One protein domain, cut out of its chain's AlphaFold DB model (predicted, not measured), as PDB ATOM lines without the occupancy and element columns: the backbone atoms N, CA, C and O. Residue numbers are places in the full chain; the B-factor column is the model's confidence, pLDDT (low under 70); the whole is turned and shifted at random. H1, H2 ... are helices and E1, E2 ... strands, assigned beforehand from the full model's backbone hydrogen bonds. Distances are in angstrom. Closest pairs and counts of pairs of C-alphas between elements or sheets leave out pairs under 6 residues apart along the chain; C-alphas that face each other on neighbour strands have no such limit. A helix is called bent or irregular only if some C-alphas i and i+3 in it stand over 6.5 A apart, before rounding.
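What this domain is: This is residues 7 to 115 of the 116 residues of an uncharacterized protein of marine sediment metagenome (UniProt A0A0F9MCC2). Six antiparallel strands curl into a small barrel, nearly closed where edge strands E4 and E6 come together, and one long helix, H1, grazes it with residues 90 to 97 and then sticks out as an arm, standing free over its residues 105 to 114. The 109 printed residues hold six named strands and then one named helix, E1 E2 E3 E4 E5 E6 H1, in a mixed class of helices and strands; the sheet's order is E4 E3 E2 E1 E5 E6. The whole is compact, with a radius of gyration of the C-alphas of 14.5 A, but elongated in outline, spanning 48 by 30 by 23 A.

How they stand to each other: Start at E1, residues 7 to 10, and go on to E2, residues 15 to 23, with which it forms a hairpin; N 8 and O 16 are 2.9 A apart, within hydrogen-bond range. E2 bends by 64 degrees at residue 19. The pairing of E2 is staggered: its residues 15 to 17 pair with E1 and its residues 17 to 23 with E3, residues 27 to 34. In the hairpin of E2 and E3, look for N 22 and O 29, 2.9 A apart. E4, residues 37 to 44, forms the next hairpin, with N 30 and O 41 at 2.8 A, and ends the meander E1 E2 E3 E4, each strand the antiparallel neighbour of the one before. E5, residues 63 to 68, is the antiparallel neighbour of E1, with N 68 and O 9 at 2.7 A. E6, residues 74 to 79, forms a hairpin with E5, with N 75 and O 67 at 2.8 A. This is a folded sheet, one sheet bent back on itself: E4 and E3 face E1, E5 and E6, with E2 as the hinge. Across the edge strands E4 and E6, the closest C-alphas, of Leu 43 and Val 77, are 4.7 A apart. H1, residues 90 to 114, is on the sheet but only grazes it; its closest C-alpha to E3 is that of Leu 90, 5.8 A from that of Leu 29. In H1 every O i to N i+4 pair is within hydrogen-bond range.

Where its parts are: Find C-alpha 7 at (168.629, 134.214, 131.619), where E1 begins. E2, E3 and E4 measure 21.8, 21.9 and 22.7 A from first to last C-alpha, E5 and E6 16.8 and 16.3 A. From C-alpha 90 at (153.022, 129.459, 144.987), H1 runs 35.6 A to C-alpha 114 at (162.571, 96.934, 155.816).

The domain as a whole: The two C-alphas farthest apart, of Gly 36 and Phe 113, are 49.5 A apart. The printed part has no cut, and its long link is E4 to E5, residues 45 to 62. Look for pLDDT under 70 at residues 52 to 59, 81 to 87 and 109 to 115.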
ATOM      1  N   VAL A   7     168.692 135.310 132.590       94.62
ATOM      2  CA  VAL A   7     168.629 134.214 131.619       94.62
ATOM      3  C   VAL A   7     169.197 132.956 132.259       94.62
ATOM      4  O   VAL A   7     170.366 132.917 132.637       94.62
ATOM      5  N   ILE A   8     168.382 131.915 132.366       93.44
ATOM      6  CA  ILE A   8     168.813 130.603 132.850       93.44
ATOM      7  C   ILE A   8     168.792 129.591 131.711       93.44
ATOM      8  O   ILE A   8     168.067 129.753 130.730       93.44
ATOM      9  N   THR A   9     169.567 128.521 131.845       92.44
ATOM     10  CA  THR A   9     169.576 127.424 130.870       92.44
ATOM     11  C   THR A   9     168.958 126.181 131.492       92.44
ATOM     12  O   THR A   9     169.280 125.848 132.630       92.44
ATOM     13  N   ASN A  10     168.072 125.471 130.796       86.81
ATOM     14  CA  ASN A  10     167.648 124.144 131.252       86.81
ATOM     15  C   ASN A  10     168.681 123.066 130.858       86.81
ATOM     16  O   ASN A  10     169.688 123.341 130.209       86.81
ATOM     17  N   TRP A  11     168.428 121.818 131.240       78.56
ATOM     18  CA  TRP A  11     169.287 120.681 130.893       78.56
ATOM     19  C   TRP A  11     169.385 120.378 129.385       78.56
ATOM     20  O   TRP A  11     170.386 119.811 128.959       78.56
ATOM     21  N   ASP A  12     168.400 120.790 128.581       82.62
ATOM     22  CA  ASP A  12     168.419 120.660 127.115       82.62
ATOM     23  C   ASP A  12     169.236 121.765 126.417       82.62
ATOM     24  O   ASP A  12     169.336 121.790 125.191       82.62
ATOM     25  N   GLY A  13     169.788 122.721 127.170       85.69
ATOM     26  CA  GLY A  13     170.477 123.877 126.598       85.69
ATOM     27  C   GLY A  13     169.542 125.000 126.131       85.69
ATOM     28  O   GLY A  13     170.013 125.968 125.535       85.69
ATOM     29  N   TYR A  14     168.234 124.915 126.396       89.25
ATOM     30  CA  TYR A  14     167.304 126.004 126.102       89.25
ATOM     31  C   TYR A  14     167.455 127.131 127.120       89.25
ATOM     32  O   TYR A  14     167.554 126.896 128.325       89.25
ATOM     33  N   LEU A  15     167.445 128.361 126.610       92.06
ATOM     34  CA  LEU A  15     167.525 129.583 127.398       92.06
ATOM     35  C   LEU A  15     166.125 130.093 127.720       92.06
ATOM     36  O   LEU A  15     165.273 130.145 126.835       92.06
ATOM     37  N   TYR A  16     165.916 130.485 128.971       92.44
ATOM     38  CA  TYR A  16     164.656 131.028 129.459       92.44
ATOM     39  C   TYR A  16     164.912 132.338 130.192       92.44
ATOM     40  O   TYR A  16     165.807 132.409 131.038       92.44
ATOM     41  N   ASP A  17     164.087 133.341 129.914       94.75
ATOM     42  CA  ASP A  17     164.084 134.592 130.662       94.75
ATOM     43  C   ASP A  17     163.287 134.403 131.954       94.75
ATOM     44  O   ASP A  17     162.122 134.010 131.919       94.75
ATOM     45  N   THR A  18     163.898 134.665 133.107       91.88
ATOM     46  CA  THR A  18     163.200 134.674 134.400       91.88
ATOM     47  C   THR A  18     162.370 135.946 134.499       91.88
ATOM     48  O   THR A  18     162.936 137.030 134.570       91.88
ATOM     49  N   VAL A  19     161.043 135.846 134.501       94.56
ATOM     50  CA  VAL A  19     160.165 137.031 134.444       94.56
ATOM     51  C   VAL A  19     159.492 137.359 135.772       94.56
ATOM     52  O   VAL A  19     159.089 138.498 135.973       94.56
ATOM     53  N   GLU A  20     159.360 136.380 136.662       94.75
ATOM     54  CA  GLU A  20     158.718 136.547 137.968       94.75
ATOM     55  C   GLU A  20     159.264 135.499 138.938       94.75
ATOM     56  O   GLU A  20     159.452 134.333 138.563       94.75
ATOM     57  N   LEU A  21     159.504 135.909 140.183       94.81
ATOM     58  CA  LEU A  21     159.959 135.025 141.255       94.81
ATOM     59  C   LEU A  21     159.102 135.192 142.511       94.81
ATOM     60  O   LEU A  21     159.274 136.141 143.277       94.81
ATOM     61  N   GLU A  22     158.260 134.204 142.789       95.81
ATOM     62  CA  GLU A  22     157.476 134.132 144.021       95.81
ATOM     63  C   GLU A  22     158.237 133.259 145.040       95.81
ATOM     64  O   GLU A  22     158.579 132.111 144.753       95.81
ATOM     65  N   ARG A  23     158.543 133.788 146.231       95.81
ATOM     66  CA  ARG A  23     159.266 133.051 147.288       95.81
ATOM     67  C   ARG A  23     158.284 132.545 148.331       95.81
ATOM     68  O   ARG A  23     157.615 133.353 148.970       95.81
ATOM     69  N   GLY A  24     158.228 131.230 148.487       94.19
ATOM     70  CA  GLY A  24     157.388 130.543 149.461       94.19
ATOM     71  C   GLY A  24     158.184 129.971 150.616       94.19
ATOM     72  O   GLY A  24     159.367 130.282 150.808       94.19
ATOM     73  N   HIS A  25     157.502 129.128 151.382       95.06
ATOM     74  CA  HIS A  25     158.077 128.471 152.544       95.06
ATOM     75  C   HIS A  25     159.125 127.434 152.135       95.06
ATOM     76  O   HIS A  25     160.225 127.423 152.685       95.06
ATOM     77  N   TYR A  26     158.810 126.611 151.132       93.25
ATOM     78  CA  TYR A  26     159.646 125.471 150.758       93.25
ATOM     79  C   TYR A  26     160.534 125.733 149.542       93.25
ATOM     80  O   TYR A  26     161.447 124.957 149.253       93.25
ATOM     81  N   GLY A  27     160.303 126.827 148.817       93.38
ATOM     82  CA  GLY A  27     161.081 127.123 147.626       93.38
ATOM     83  C   GLY A  27     160.696 128.403 146.912       93.38
ATOM     84  O   GLY A  27     160.016 129.284 147.439       93.38
ATOM     85  N   ILE A  28     161.157 128.487 145.670       94.31
ATOM     86  CA  ILE A  28     160.892 129.602 144.768       94.31
ATOM     87  C   ILE A  28     160.058 129.090 143.602       94.31
ATOM     88  O   ILE A  28     160.494 128.202 142.870       94.31
ATOM     89  N   LEU A  29     158.878 129.668 143.399       94.00
ATOM     90  CA  LEU A  29     158.129 129.488 142.168       94.00
ATOM     91  C   LEU A  29     158.619 130.512 141.152       94.00
ATOM     92  O   LEU A  29     158.448 131.718 141.304       94.00
ATOM     93  N   MET A  30     159.251 130.000 140.109       93.31
ATOM     94  CA  MET A  30     159.802 130.789 139.029       93.31
ATOM     95  C   MET A  30     158.879 130.719 137.823       93.31
ATOM     96  O   MET A  30     158.595 129.629 137.315       93.31
ATOM     97  N   THR A  31     158.454 131.881 137.336       92.88
ATOM     98  CA  THR A  31     157.870 132.000 136.003       92.88
ATOM     99  C   THR A  31     158.980 132.378 135.032       92.88
ATOM    100  O   THR A  31     159.680 133.373 135.231       92.88
ATOM    101  N   SER A  32     159.120 131.604 133.961       91.94
ATOM    102  CA  SER A  32     160.065 131.892 132.886       91.94
ATOM    103  C   SER A  32     159.370 131.959 131.534       91.94
ATOM    104  O   SER A  32     158.338 131.317 131.327       91.94
ATOM    105  N   GLU A  33     159.942 132.716 130.605       93.00
ATOM    106  CA  GLU A  33     159.446 132.857 129.240       93.00
ATOM    107  C   GLU A  33     160.414 132.224 128.234       93.00
ATOM    108  O   GLU A  33     161.630 132.383 128.328       93.00
ATOM    109  N   TYR A  34     159.868 131.486 127.269       88.88
ATOM    110  CA  TYR A  34     160.608 130.975 126.117       88.88
ATOM    111  C   TYR A  34     159.727 131.065 124.881       88.88
ATOM    112  O   TYR A  34     158.635 130.501 124.844       88.88
ATOM    113  N   ARG A  35     160.202 131.786 123.858       90.62
ATOM    114  CA  ARG A  35     159.470 132.015 122.598       90.62
ATOM    115  C   ARG A  35     158.046 132.566 122.809       90.62
ATOM    116  O   ARG A  35     157.131 132.202 122.077       90.62
ATOM    117  N   GLY A  36     157.866 133.435 123.808       88.50
ATOM    118  CA  GLY A  36     156.573 134.030 124.159       88.50
ATOM    119  C   GLY A  36     155.644 133.126 124.978       88.50
ATOM    120  O   GLY A  36     154.548 133.550 125.339       88.50
ATOM    121  N   GLU A  37     156.052 131.893 125.300       88.56
ATOM    122  CA  GLU A  37     155.303 131.017 126.202       88.56
ATOM    123  C   GLU A  37     155.819 131.134 127.636       88.56
ATOM    124  O   GLU A  37     157.008 130.939 127.902       88.56
ATOM    125  N   ARG A  38     154.903 131.385 128.577       89.19
ATOM    126  CA  ARG A  38     155.206 131.395 130.011       89.19
ATOM    127  C   ARG A  38     155.056 130.012 130.625       89.19
ATOM    128  O   ARG A  38     154.000 129.378 130.546       89.19
ATOM    129  N   MET A  39     156.102 129.584 131.311       87.19
ATOM    130  CA  MET A  39     156.176 128.328 132.045       87.19
ATOM    131  C   MET A  39     156.479 128.598 133.508       87.19
ATOM    132  O   MET A  39     157.075 129.614 133.847       87.19
ATOM    133  N   LYS A  40     156.053 127.676 134.369       88.31
ATOM    134  CA  LYS A  40     156.367 127.719 135.793       88.31
ATOM    135  C   LYS A  40     157.216 126.520 136.168       88.31
ATOM    136  O   LYS A  40     156.942 125.407 135.713       88.31
ATOM    137  N   ALA A  41     158.209 126.764 137.002       89.00
ATOM    138  CA  ALA A  41     159.048 125.742 137.590       89.00
ATOM    139  C   ALA A  41     159.288 126.097 139.058       89.00
ATOM    140  O   ALA A  41     159.436 127.269 139.398       89.00
ATOM    141  N   PHE A  42     159.298 125.100 139.929       91.50
ATOM    142  CA  PHE A  42     159.507 125.293 141.353       91.50
ATOM    143  C   PHE A  42     160.893 124.802 141.734       91.50
ATOM    144  O   PHE A  42     161.307 123.716 141.327       91.50
ATOM    145  N   LEU A  43     161.615 125.633 142.477       92.12
ATOM    146  CA  LEU A  43     162.957 125.380 142.975       92.12
ATOM    147  C   LEU A  43     162.869 125.224 144.497       92.12
ATOM    148  O   LEU A  43     162.972 126.229 145.209       92.12
ATOM    149  N   PRO A  44     162.632 124.005 145.009       90.88
ATOM    150  CA  PRO A  44     162.637 123.758 146.441       90.88
ATOM    151  C   PRO A  44     164.027 123.996 147.025       90.88
ATOM    152  O   PRO A  44     165.028 123.614 146.414       90.88
ATOM    153  N   TYR A  45     164.102 124.585 148.217       90.81
ATOM    154  CA  TYR A  45     165.378 124.890 148.873       90.81
ATOM    155  C   TYR A  45     166.172 123.634 149.235       90.81
ATOM    156  O   TYR A  45     167.401 123.642 149.199       90.81
ATOM    157  N   GLU A  46     165.465 122.557 149.567       85.88
ATOM    158  CA  GLU A  46     166.061 121.299 150.013       85.88
ATOM    159  C   GLU A  46     166.451 120.376 148.854       85.88
ATOM    160  O   GLU A  46     167.133 119.374 149.061       85.88
ATOM    161  N   LEU A  47     166.026 120.684 147.623       85.31
ATOM    162  CA  LEU A  47     166.206 119.784 146.494       85.31
ATOM    163  C   LEU A  47     167.600 119.951 145.865       85.31
ATOM    164  O   LEU A  47     167.859 120.960 145.200       85.31
ATOM    165  N   PRO A  48     168.493 118.948 145.963       84.38
ATOM    166  CA  PRO A  48     169.761 119.003 145.259       84.38
ATOM    167  C   PRO A  48     169.552 118.856 143.742       84.38
ATOM    168  O   PRO A  48     168.585 118.210 143.299       84.38
ATOM    169  N   PRO A  49     170.494 119.371 142.933       83.94
ATOM    170  CA  PRO A  49     170.519 119.107 141.503       83.94
ATOM    171  C   PRO A  49     170.462 117.608 141.185       83.94
ATOM    172  O   PRO A  49     171.112 116.803 141.852       83.94
ATOM    173  N   THR A  50     169.716 117.213 140.154       78.44
ATOM    174  CA  THR A  50     169.732 115.833 139.657       78.44
ATOM    175  C   THR A  50     171.061 115.503 138.984       78.44
ATOM    176  O   THR A  50     171.723 116.373 138.402       78.44
ATOM    177  N   THR A  51     171.446 114.232 139.017       71.06
ATOM    178  CA  THR A  51     172.552 113.716 138.209       71.06
ATOM    179  C   THR A  51     172.108 113.531 136.757       71.06
ATOM    180  O   THR A  51     170.914 113.543 136.437       71.06
ATOM    181  N   ASP A  52     173.079 113.406 135.857       56.72
ATOM    182  CA  ASP A  52     172.813 113.172 134.440       56.72
ATOM    183  C   ASP A  52     172.275 111.732 134.300       56.72
ATOM    184  O   ASP A  52     173.006 110.766 134.513       56.72
ATOM    185  N   GLY A  53     170.968 111.583 134.051       54.56
ATOM    186  CA  GLY A  53     170.271 110.285 134.028       54.56
ATOM    187  C   GLY A  53     168.938 110.244 134.785       54.56
ATOM    188  O   GLY A  53     168.085 109.410 134.476       54.56
ATOM    189  N   ASP A  54     168.709 111.178 135.711       54.91
ATOM    190  CA  ASP A  54     167.466 111.314 136.487       54.91
ATOM    191  C   ASP A  54     166.409 112.082 135.684       54.91
ATOM    192  O   ASP A  54     166.031 113.218 135.975       54.91
ATOM    193  N   HIS A  55     165.965 111.469 134.595       54.16
ATOM    194  CA  HIS A  55     165.079 112.100 133.635       54.16
ATOM    195  C   HIS A  55     163.684 111.476 133.719       54.16
ATOM    196  O   HIS A  55     163.488 110.286 133.473       54.16
ATOM    197  N   TRP A  56     162.697 112.317 134.038       51.06
ATOM    198  CA  TRP A  56     161.289 112.098 133.687       51.06
ATOM    199  C   TRP A  56     160.577 110.887 134.311       51.06
ATOM    200  O   TRP A  56     159.599 110.384 133.755       51.06
ATOM    201  N   ARG A  57     160.981 110.441 135.503       51.50
ATOM    202  CA  ARG A  57     160.130 109.553 136.312       51.50
ATOM    203  C   ARG A  57     159.277 110.395 137.247       51.50
ATOM    204  O   ARG A  57     159.778 111.360 137.811       51.50
ATOM    205  N   LYS A  58     157.997 110.023 137.384       57.12
ATOM    206  CA  LYS A  58     157.035 110.575 138.350       57.12
ATOM    207  C   LYS A  58     157.588 110.376 139.766       57.12
ATOM    208  O   LYS A  58     157.233 109.411 140.435       57.12
ATOM    209  N   TRP A  59     158.504 111.234 140.192       64.50
ATOM    210  CA  TRP A  59     159.051 111.209 141.536       64.50
ATOM    211  C   TRP A  59     158.046 111.924 142.420       64.50
ATOM    212  O   TRP A  59     157.876 113.130 142.292       64.50
ATOM    213  N   MET A  60     157.290 111.159 143.208       71.56
ATOM    214  CA  MET A  60     156.217 111.690 144.058       71.56
ATOM    215  C   MET A  60     155.207 112.575 143.298       71.56
ATOM    216  O   MET A  60     154.691 113.547 143.827       71.56
ATOM    217  N   GLY A  61     154.936 112.259 142.024       73.00
ATOM    218  CA  GLY A  61     154.021 113.040 141.176       73.00
ATOM    219  C   GLY A  61     154.649 114.236 140.442       73.00
ATOM    220  O   GLY A  61     153.965 114.874 139.642       73.00
ATOM    221  N   TRP A  62     155.946 114.489 140.623       80.19
ATOM    222  CA  TRP A  62     156.681 115.587 139.991       80.19
ATOM    223  C   TRP A  62     157.467 115.152 138.753       80.19
ATOM    224  O   TRP A  62     157.965 114.026 138.671       80.19
ATOM    225  N   ALA A  63     157.640 116.078 137.805       79.88
ATOM    226  CA  ALA A  63     158.724 116.013 136.830       79.88
ATOM    227  C   ALA A  63     159.945 116.734 137.415       79.88
ATOM    228  O   ALA A  63     159.876 117.931 137.693       79.88
ATOM    229  N   ARG A  64     161.046 116.006 137.610       82.25
ATOM    230  CA  ARG A  64     162.290 116.513 138.207       82.25
ATOM    231  C   ARG A  64     163.347 116.761 137.128       82.25
ATOM    232  O   ARG A  64     163.433 116.001 136.165       82.25
ATOM    233  N   GLY A  65     164.152 117.806 137.297       84.50
ATOM    234  CA  GLY A  65     165.266 118.136 136.410       84.50
ATOM    235  C   GLY A  65     166.207 119.175 137.016       84.50
ATOM    236  O   GLY A  65     166.236 119.358 138.233       84.50
ATOM    237  N   ASN A  66     166.958 119.871 136.153       87.69
ATOM    238  CA  ASN A  66     167.840 120.972 136.551       87.69
ATOM    239  C   ASN A  66     167.734 122.183 135.634       87.69
ATOM    240  O   ASN A  66     167.420 122.057 134.445       87.69
ATOM    241  N   CYS A  67     168.134 123.323 136.185       89.06
ATOM    242  CA  CYS A  67     168.554 124.492 135.430       89.06
ATOM    243  C   CYS A  67     169.955 124.953 135.857       89.06
ATOM    244  O   CYS A  67     170.507 124.504 136.864       89.06
ATOM    245  N   PHE A  68     170.536 125.837 135.058       92.06
ATOM    246  CA  PHE A  68     171.853 126.419 135.246       92.06
ATOM    247  C   PHE A  68     171.721 127.937 135.305       92.06
ATOM    248  O   PHE A  68     171.086 128.555 134.446       92.06
ATOM    249  N   LEU A  69     172.335 128.529 136.325       92.56
ATOM    250  CA  LEU A  69     172.539 129.970 136.411       92.56
ATOM    251  C   LEU A  69     173.604 130.425 135.393       92.56
ATOM    252  O   LEU A  69     174.453 129.616 135.007       92.56
ATOM    253  N   PRO A  70     173.652 131.723 135.020       92.12
ATOM    254  CA  PRO A  70     174.669 132.261 134.105       92.12
ATOM    255  C   PRO A  70     176.117 131.977 134.515       92.12
ATOM    256  O   PRO A  70     177.004 131.873 133.675       92.12
ATOM    257  N   ASN A  71     176.368 131.855 135.820       92.06
ATOM    258  CA  ASN A  71     177.684 131.544 136.373       92.06
ATOM    259  C   ASN A  71     178.011 130.034 136.381       92.06
ATOM    260  O   ASN A  71     179.010 129.636 136.973       92.06
ATOM    261  N   GLY A  72     177.168 129.193 135.775       89.75
ATOM    262  CA  GLY A  72     177.344 127.742 135.686       89.75
ATOM    263  C   GLY A  72     176.859 126.952 136.904       89.75
ATOM    264  O   GLY A  72     176.938 125.724 136.896       89.75
ATOM    265  N   VAL A  73     176.338 127.609 137.948       90.88
ATOM    266  CA  VAL A  73     175.776 126.905 139.110       90.88
ATOM    267  C   VAL A  73     174.532 126.121 138.690       90.88
ATOM    268  O   VAL A  73     173.593 126.686 138.133       90.88
ATOM    269  N   LYS A  74     174.526 124.821 138.994       90.25
ATOM    270  CA  LYS A  74     173.419 123.896 138.736       90.25
ATOM    271  C   LYS A  74     172.415 123.948 139.891       90.25
ATOM    272  O   LYS A  74     172.819 123.884 141.051       90.25
ATOM    273  N   LEU A  75     171.126 124.034 139.580       88.69
ATOM    274  CA  LEU A  75     170.018 124.070 140.537       88.69
ATOM    275  C   LEU A  75     169.034 122.934 140.247       88.69
ATOM    276  O   LEU A  75     168.729 122.668 139.083       88.69
ATOM    277  N   GLY A  76     168.525 122.294 141.302       88.69
ATOM    278  CA  GLY A  76     167.433 121.328 141.199       88.69
ATOM    279  C   GLY A  76     166.097 122.030 140.972       88.69
ATOM    280  O   GLY A  76     165.830 123.082 141.552       88.69
ATOM    281  N   VAL A  77     165.252 121.454 140.120       87.81
ATOM    282  CA  VAL A  77     163.926 122.005 139.822       87.81
ATOM    283  C   VAL A  77     162.896 120.890 139.666       87.81
ATOM    284  O   VAL A  77     163.195 119.812 139.142       87.81
ATOM    285  N   VAL A  78     161.667 121.158 140.103       86.50
ATOM    286  CA  VAL A  78     160.493 120.320 139.851       86.50
ATOM    287  C   VAL A  78     159.400 121.112 139.146       86.50
ATOM    288  O   VAL A  78     159.256 122.321 139.310       86.50
ATOM    289  N   SER A  79     158.607 120.427 138.332       79.00
ATOM    290  CA  SER A  79     157.420 121.002 137.700       79.00
ATOM    291  C   SER A  79     156.285 119.986 137.666       79.00
ATOM    292  O   SER A  79     156.513 118.777 137.558       79.00
ATOM    293  N   PHE A  80     155.046 120.471 137.729       72.12
ATOM    294  CA  PHE A  80     153.894 119.627 137.430       72.12
ATOM    295  C   PHE A  80     153.775 119.437 135.926       72.12
ATOM    296  O   PHE A  80     153.671 120.400 135.161       72.12
ATOM    297  N   PHE A  81     153.738 118.181 135.489       55.56
ATOM    298  CA  PHE A  81     153.533 117.873 134.083       55.56
ATOM    299  C   PHE A  81     152.104 118.238 133.663       55.56
ATOM    300  O   PHE A  81     151.188 117.465 133.914       55.56
ATOM    301  N   ARG A  82     151.928 119.434 133.074       50.34
ATOM    302  CA  ARG A  82     150.811 119.965 132.245       50.34
ATOM    303  C   ARG A  82     149.340 119.604 132.590       50.34
ATOM    304  O   ARG A  82     148.459 119.974 131.824       50.34
ATOM    305  N   GLY A  83     149.029 118.976 133.726       51.66
ATOM    306  CA  GLY A  83     147.720 118.355 133.990       51.66
ATOM    307  C   GLY A  83     146.998 118.773 135.273       51.66
ATOM    308  O   GLY A  83     145.856 118.370 135.455       51.66
ATOM    309  N   HIS A  84     147.605 119.589 136.143       57.06
ATOM    310  CA  HIS A  84     146.979 120.041 137.397       57.06
ATOM    311  C   HIS A  84     146.837 121.573 137.435       57.06
ATOM    312  O   HIS A  84     147.735 122.263 137.920       57.06
ATOM    313  N   PRO A  85     145.719 122.141 136.934       56.06
ATOM    314  CA  PRO A  85     145.504 123.591 136.892       56.06
ATOM    315  C   PRO A  85     145.562 124.268 138.268       56.06
ATOM    316  O   PRO A  85     145.990 125.415 138.351       56.06
ATOM    317  N   GLY A  86     145.169 123.555 139.333       59.12
ATOM    318  CA  GLY A  86     145.168 124.058 140.713       59.12
ATOM    319  C   GLY A  86     146.555 124.220 141.343       59.12
ATOM    320  O   GLY A  86     146.668 124.859 142.377       59.12
ATOM    321  N   LEU A  87     147.611 123.696 140.712       67.25
ATOM    322  CA  LEU A  87     148.981 123.723 141.236       67.25
ATOM    323  C   LEU A  87     149.866 124.711 140.461       67.25
ATOM    324  O   LEU A  87     151.023 124.435 140.163       67.25
ATOM    325  N   ARG A  88     149.304 125.853 140.042       75.19
ATOM    326  CA  ARG A  88     150.038 126.914 139.317       75.19
ATOM    327  C   ARG A  88     150.309 128.162 140.165       75.19
ATOM    328  O   ARG A  88     150.850 129.135 139.638       75.19
ATOM    329  N   THR A  89     149.942 128.144 141.440       88.56
ATOM    330  CA  THR A  89     150.187 129.215 142.419       88.56
ATOM    331  C   THR A  89     151.275 128.791 143.395       88.56
ATOM    332  O   THR A  89     151.439 127.594 143.629       88.56
ATOM    333  N   LEU A  90     151.997 129.750 143.982       91.75
ATOM    334  CA  LEU A  90     153.022 129.459 144.987       91.75
ATOM    335  C   LEU A  90     152.471 128.610 146.142       91.75
ATOM    336  O   LEU A  90     153.061 127.594 146.483       91.75
ATOM    337  N   GLU A  91     151.293 128.969 146.656       91.69
ATOM    338  CA  GLU A  91     150.598 128.220 147.711       91.69
ATOM    339  C   GLU A  91     150.346 126.753 147.328       91.69
ATOM    340  O   GLU A  91     150.573 125.850 148.128       91.69
ATOM    341  N   GLY A  92     149.930 126.492 146.083       89.06
ATOM    342  CA  GLY A  92     149.714 125.126 145.607       89.06
ATOM    343  C   GLY A  92     151.010 124.316 145.521       89.06
ATOM    344  O   GLY A  92     151.001 123.119 145.802       89.06
ATOM    345  N   TYR A  93     152.124 124.960 145.157       89.94
ATOM    346  CA  TYR A  93     153.439 124.317 145.161       89.94
ATOM    347  C   TYR A  93     153.934 124.037 146.582       89.94
ATOM    348  O   TYR A  93     154.389 122.923 146.824       89.94
ATOM    349  N   ASP A  94     153.805 124.991 147.509       91.75
ATOM    350  CA  ASP A  94     154.194 124.800 148.914       91.75
ATOM    351  C   ASP A  94     153.400 123.646 149.558       91.75
ATOM    352  O   ASP A  94     153.995 122.765 150.174       91.75
ATOM    353  N   LEU A  95     152.078 123.587 149.344       90.12
ATOM    354  CA  LEU A  95     151.221 122.525 149.889       90.12
ATOM    355  C   LEU A  95     151.600 121.132 149.359       90.12
ATOM    356  O   LEU A  95     151.664 120.154 150.104       90.12
ATOM    357  N   GLU A  96     151.829 121.013 148.052       87.62
ATOM    358  CA  GLU A  96     152.194 119.726 147.462       87.62
ATOM    359  C   GLU A  96     153.637 119.329 147.809       87.62
ATOM    360  O   GLU A  96     153.940 118.138 147.930       87.62
ATOM    361  N   TRP A  97     154.525 120.303 148.022       88.81
ATOM    362  CA  TRP A  97     155.877 120.036 148.496       88.81
ATOM    363  C   TRP A  97     155.891 119.535 149.942       88.81
ATOM    364  O   TRP A  97     156.535 118.527 150.209       88.81
ATOM    365  N   GLU A  98     155.106 120.126 150.846       90.75
ATOM    366  CA  GLU A  98     154.933 119.631 152.222       90.75
ATOM    367  C   GLU A  98     154.457 118.166 152.247       90.75
ATOM    368  O   GLU A  98     154.996 117.315 152.970       90.75
ATOM    369  N   ARG A  99     153.486 117.829 151.385       86.94
ATOM    370  CA  ARG A  99     153.048 116.439 151.200       86.94
ATOM    371  C   ARG A  99     154.193 115.554 150.707       86.94
ATOM    372  O   ARG A  99     154.353 114.430 151.179       86.94
ATOM    373  N   THR A 100     154.987 116.056 149.767       86.12
ATOM    374  CA  THR A 100     156.133 115.338 149.197       86.12
ATOM    375  C   THR A 100     157.218 115.083 150.240       86.12
ATOM    376  O   THR A 100     157.702 113.959 150.329       86.12
ATOM    377  N   GLU A 101     157.567 116.067 151.072       85.06
ATOM    378  CA  GLU A 101     158.521 115.894 152.175       85.06
ATOM    379  C   GLU A 101     158.064 114.846 153.182       85.06
ATOM    380  O   GLU A 101     158.863 114.012 153.609       85.06
ATOM    381  N   THR A 102     156.772 114.840 153.511       85.94
ATOM    382  CA  THR A 102     156.190 113.816 154.385       85.94
ATOM    383  C   THR A 102     156.378 112.422 153.782       85.94
ATOM    384  O   THR A 102     156.916 111.537 154.445       85.94
ATOM    385  N   LEU A 103     156.048 112.245 152.497       81.56
ATOM    386  CA  LEU A 103     156.229 110.973 151.786       81.56
ATOM    387  C   LEU A 103     157.703 110.545 151.697       81.56
ATOM    388  O   LEU A 103     158.006 109.361 151.841       81.56
ATOM    389  N   MET A 104     158.629 111.485 151.475       79.38
ATOM    390  CA  MET A 104     160.068 111.195 151.443       79.38
ATOM    391  C   MET A 104     160.569 110.678 152.792       79.38
ATOM    392  O   MET A 104     161.285 109.677 152.837       79.38
ATOM    393  N   ARG A 105     160.164 111.331 153.889       82.25
ATOM    394  CA  ARG A 105     160.515 110.911 155.253       82.25
ATOM    395  C   ARG A 105     159.941 109.533 155.567       82.25
ATOM    396  O   ARG A 105     160.641 108.696 156.127       82.25
ATOM    397  N   GLU A 106     158.694 109.274 155.183       80.94
ATOM    398  CA  GLU A 106     158.061 107.962 155.357       80.94
ATOM    399  C   GLU A 106     158.769 106.860 154.555       80.94
ATOM    400  O   GLU A 106     159.025 105.783 155.091       80.94
ATOM    401  N   GLU A 107     159.140 107.115 153.295       75.50
ATOM    402  CA  GLU A 107     159.890 106.152 152.480       75.50
ATOM    403  C   GLU A 107     161.273 105.867 153.077       75.50
ATOM    404  O   GLU A 107     161.709 104.714 153.115       75.50
ATOM    405  N   GLU A 108     161.964 106.899 153.560       73.12
ATOM    406  CA  GLU A 108     163.241 106.739 154.246       73.12
ATOM    407  C   GLU A 108     163.074 105.863 155.492       73.12
ATOM    408  O   GLU A 108     163.765 104.854 155.621       73.12
ATOM    409  N   ILE A 109     162.093 106.166 156.348       66.12
ATOM    410  CA  ILE A 109     161.747 105.354 157.521       66.12
ATOM    411  C   ILE A 109     161.510 103.889 157.118       66.12
ATOM    412  O   ILE A 109     162.088 102.982 157.717       66.12
ATOM    413  N   LEU A 110     160.719 103.632 156.074       56.47
ATOM    414  CA  LEU A 110     160.467 102.271 155.594       56.47
ATOM    415  C   LEU A 110     161.740 101.577 155.090       56.47
ATOM    416  O   LEU A 110     161.926 100.394 155.370       56.47
ATOM    417  N   LYS A 111     162.642 102.283 154.397       65.69
ATOM    418  CA  LYS A 111     163.946 101.731 153.990       65.69
ATOM    419  C   LYS A 111     164.805 101.358 155.193       65.69
ATOM    420  O   LYS A 111     165.433 100.306 155.166       65.69
ATOM    421  N   TRP A 112     164.796 102.160 156.256       57.78
ATOM    422  CA  TRP A 112     165.504 101.842 157.499       57.78
ATOM    423  C   TRP A 112     164.936 100.605 158.210       57.78
ATOM    424  O   TRP A 112     165.701  99.832 158.784       57.78
ATOM    425  N   PHE A 113     163.615 100.401 158.177       51.78
ATOM    426  CA  PHE A 113     162.968  99.274 158.861       51.78
ATOM    427  C   PHE A 113     162.896  97.981 158.033       51.78
ATOM    428  O   PHE A 113     162.862  96.899 158.617       51.78
ATOM    429  N   PHE A 114     162.860  98.071 156.701       67.31
ATOM    430  CA  PHE A 114     162.571  96.934 155.816       67.31
ATOM    431  C   PHE A 114     163.575  96.743 154.668       67.31
ATOM    432  O   PHE A 114     163.436  95.796 153.896       67.31
ATOM    433  N   GLY A 115     164.565  97.626 154.520       50.38
ATOM    434  CA  GLY A 115     165.574  97.551 153.464       50.38
ATOM    435  C   GLY A 115     166.808  96.744 153.873       50.38
ATOM    436  O   GLY A 115     167.744  97.302 154.442       50.38
TER     437      GLY A 115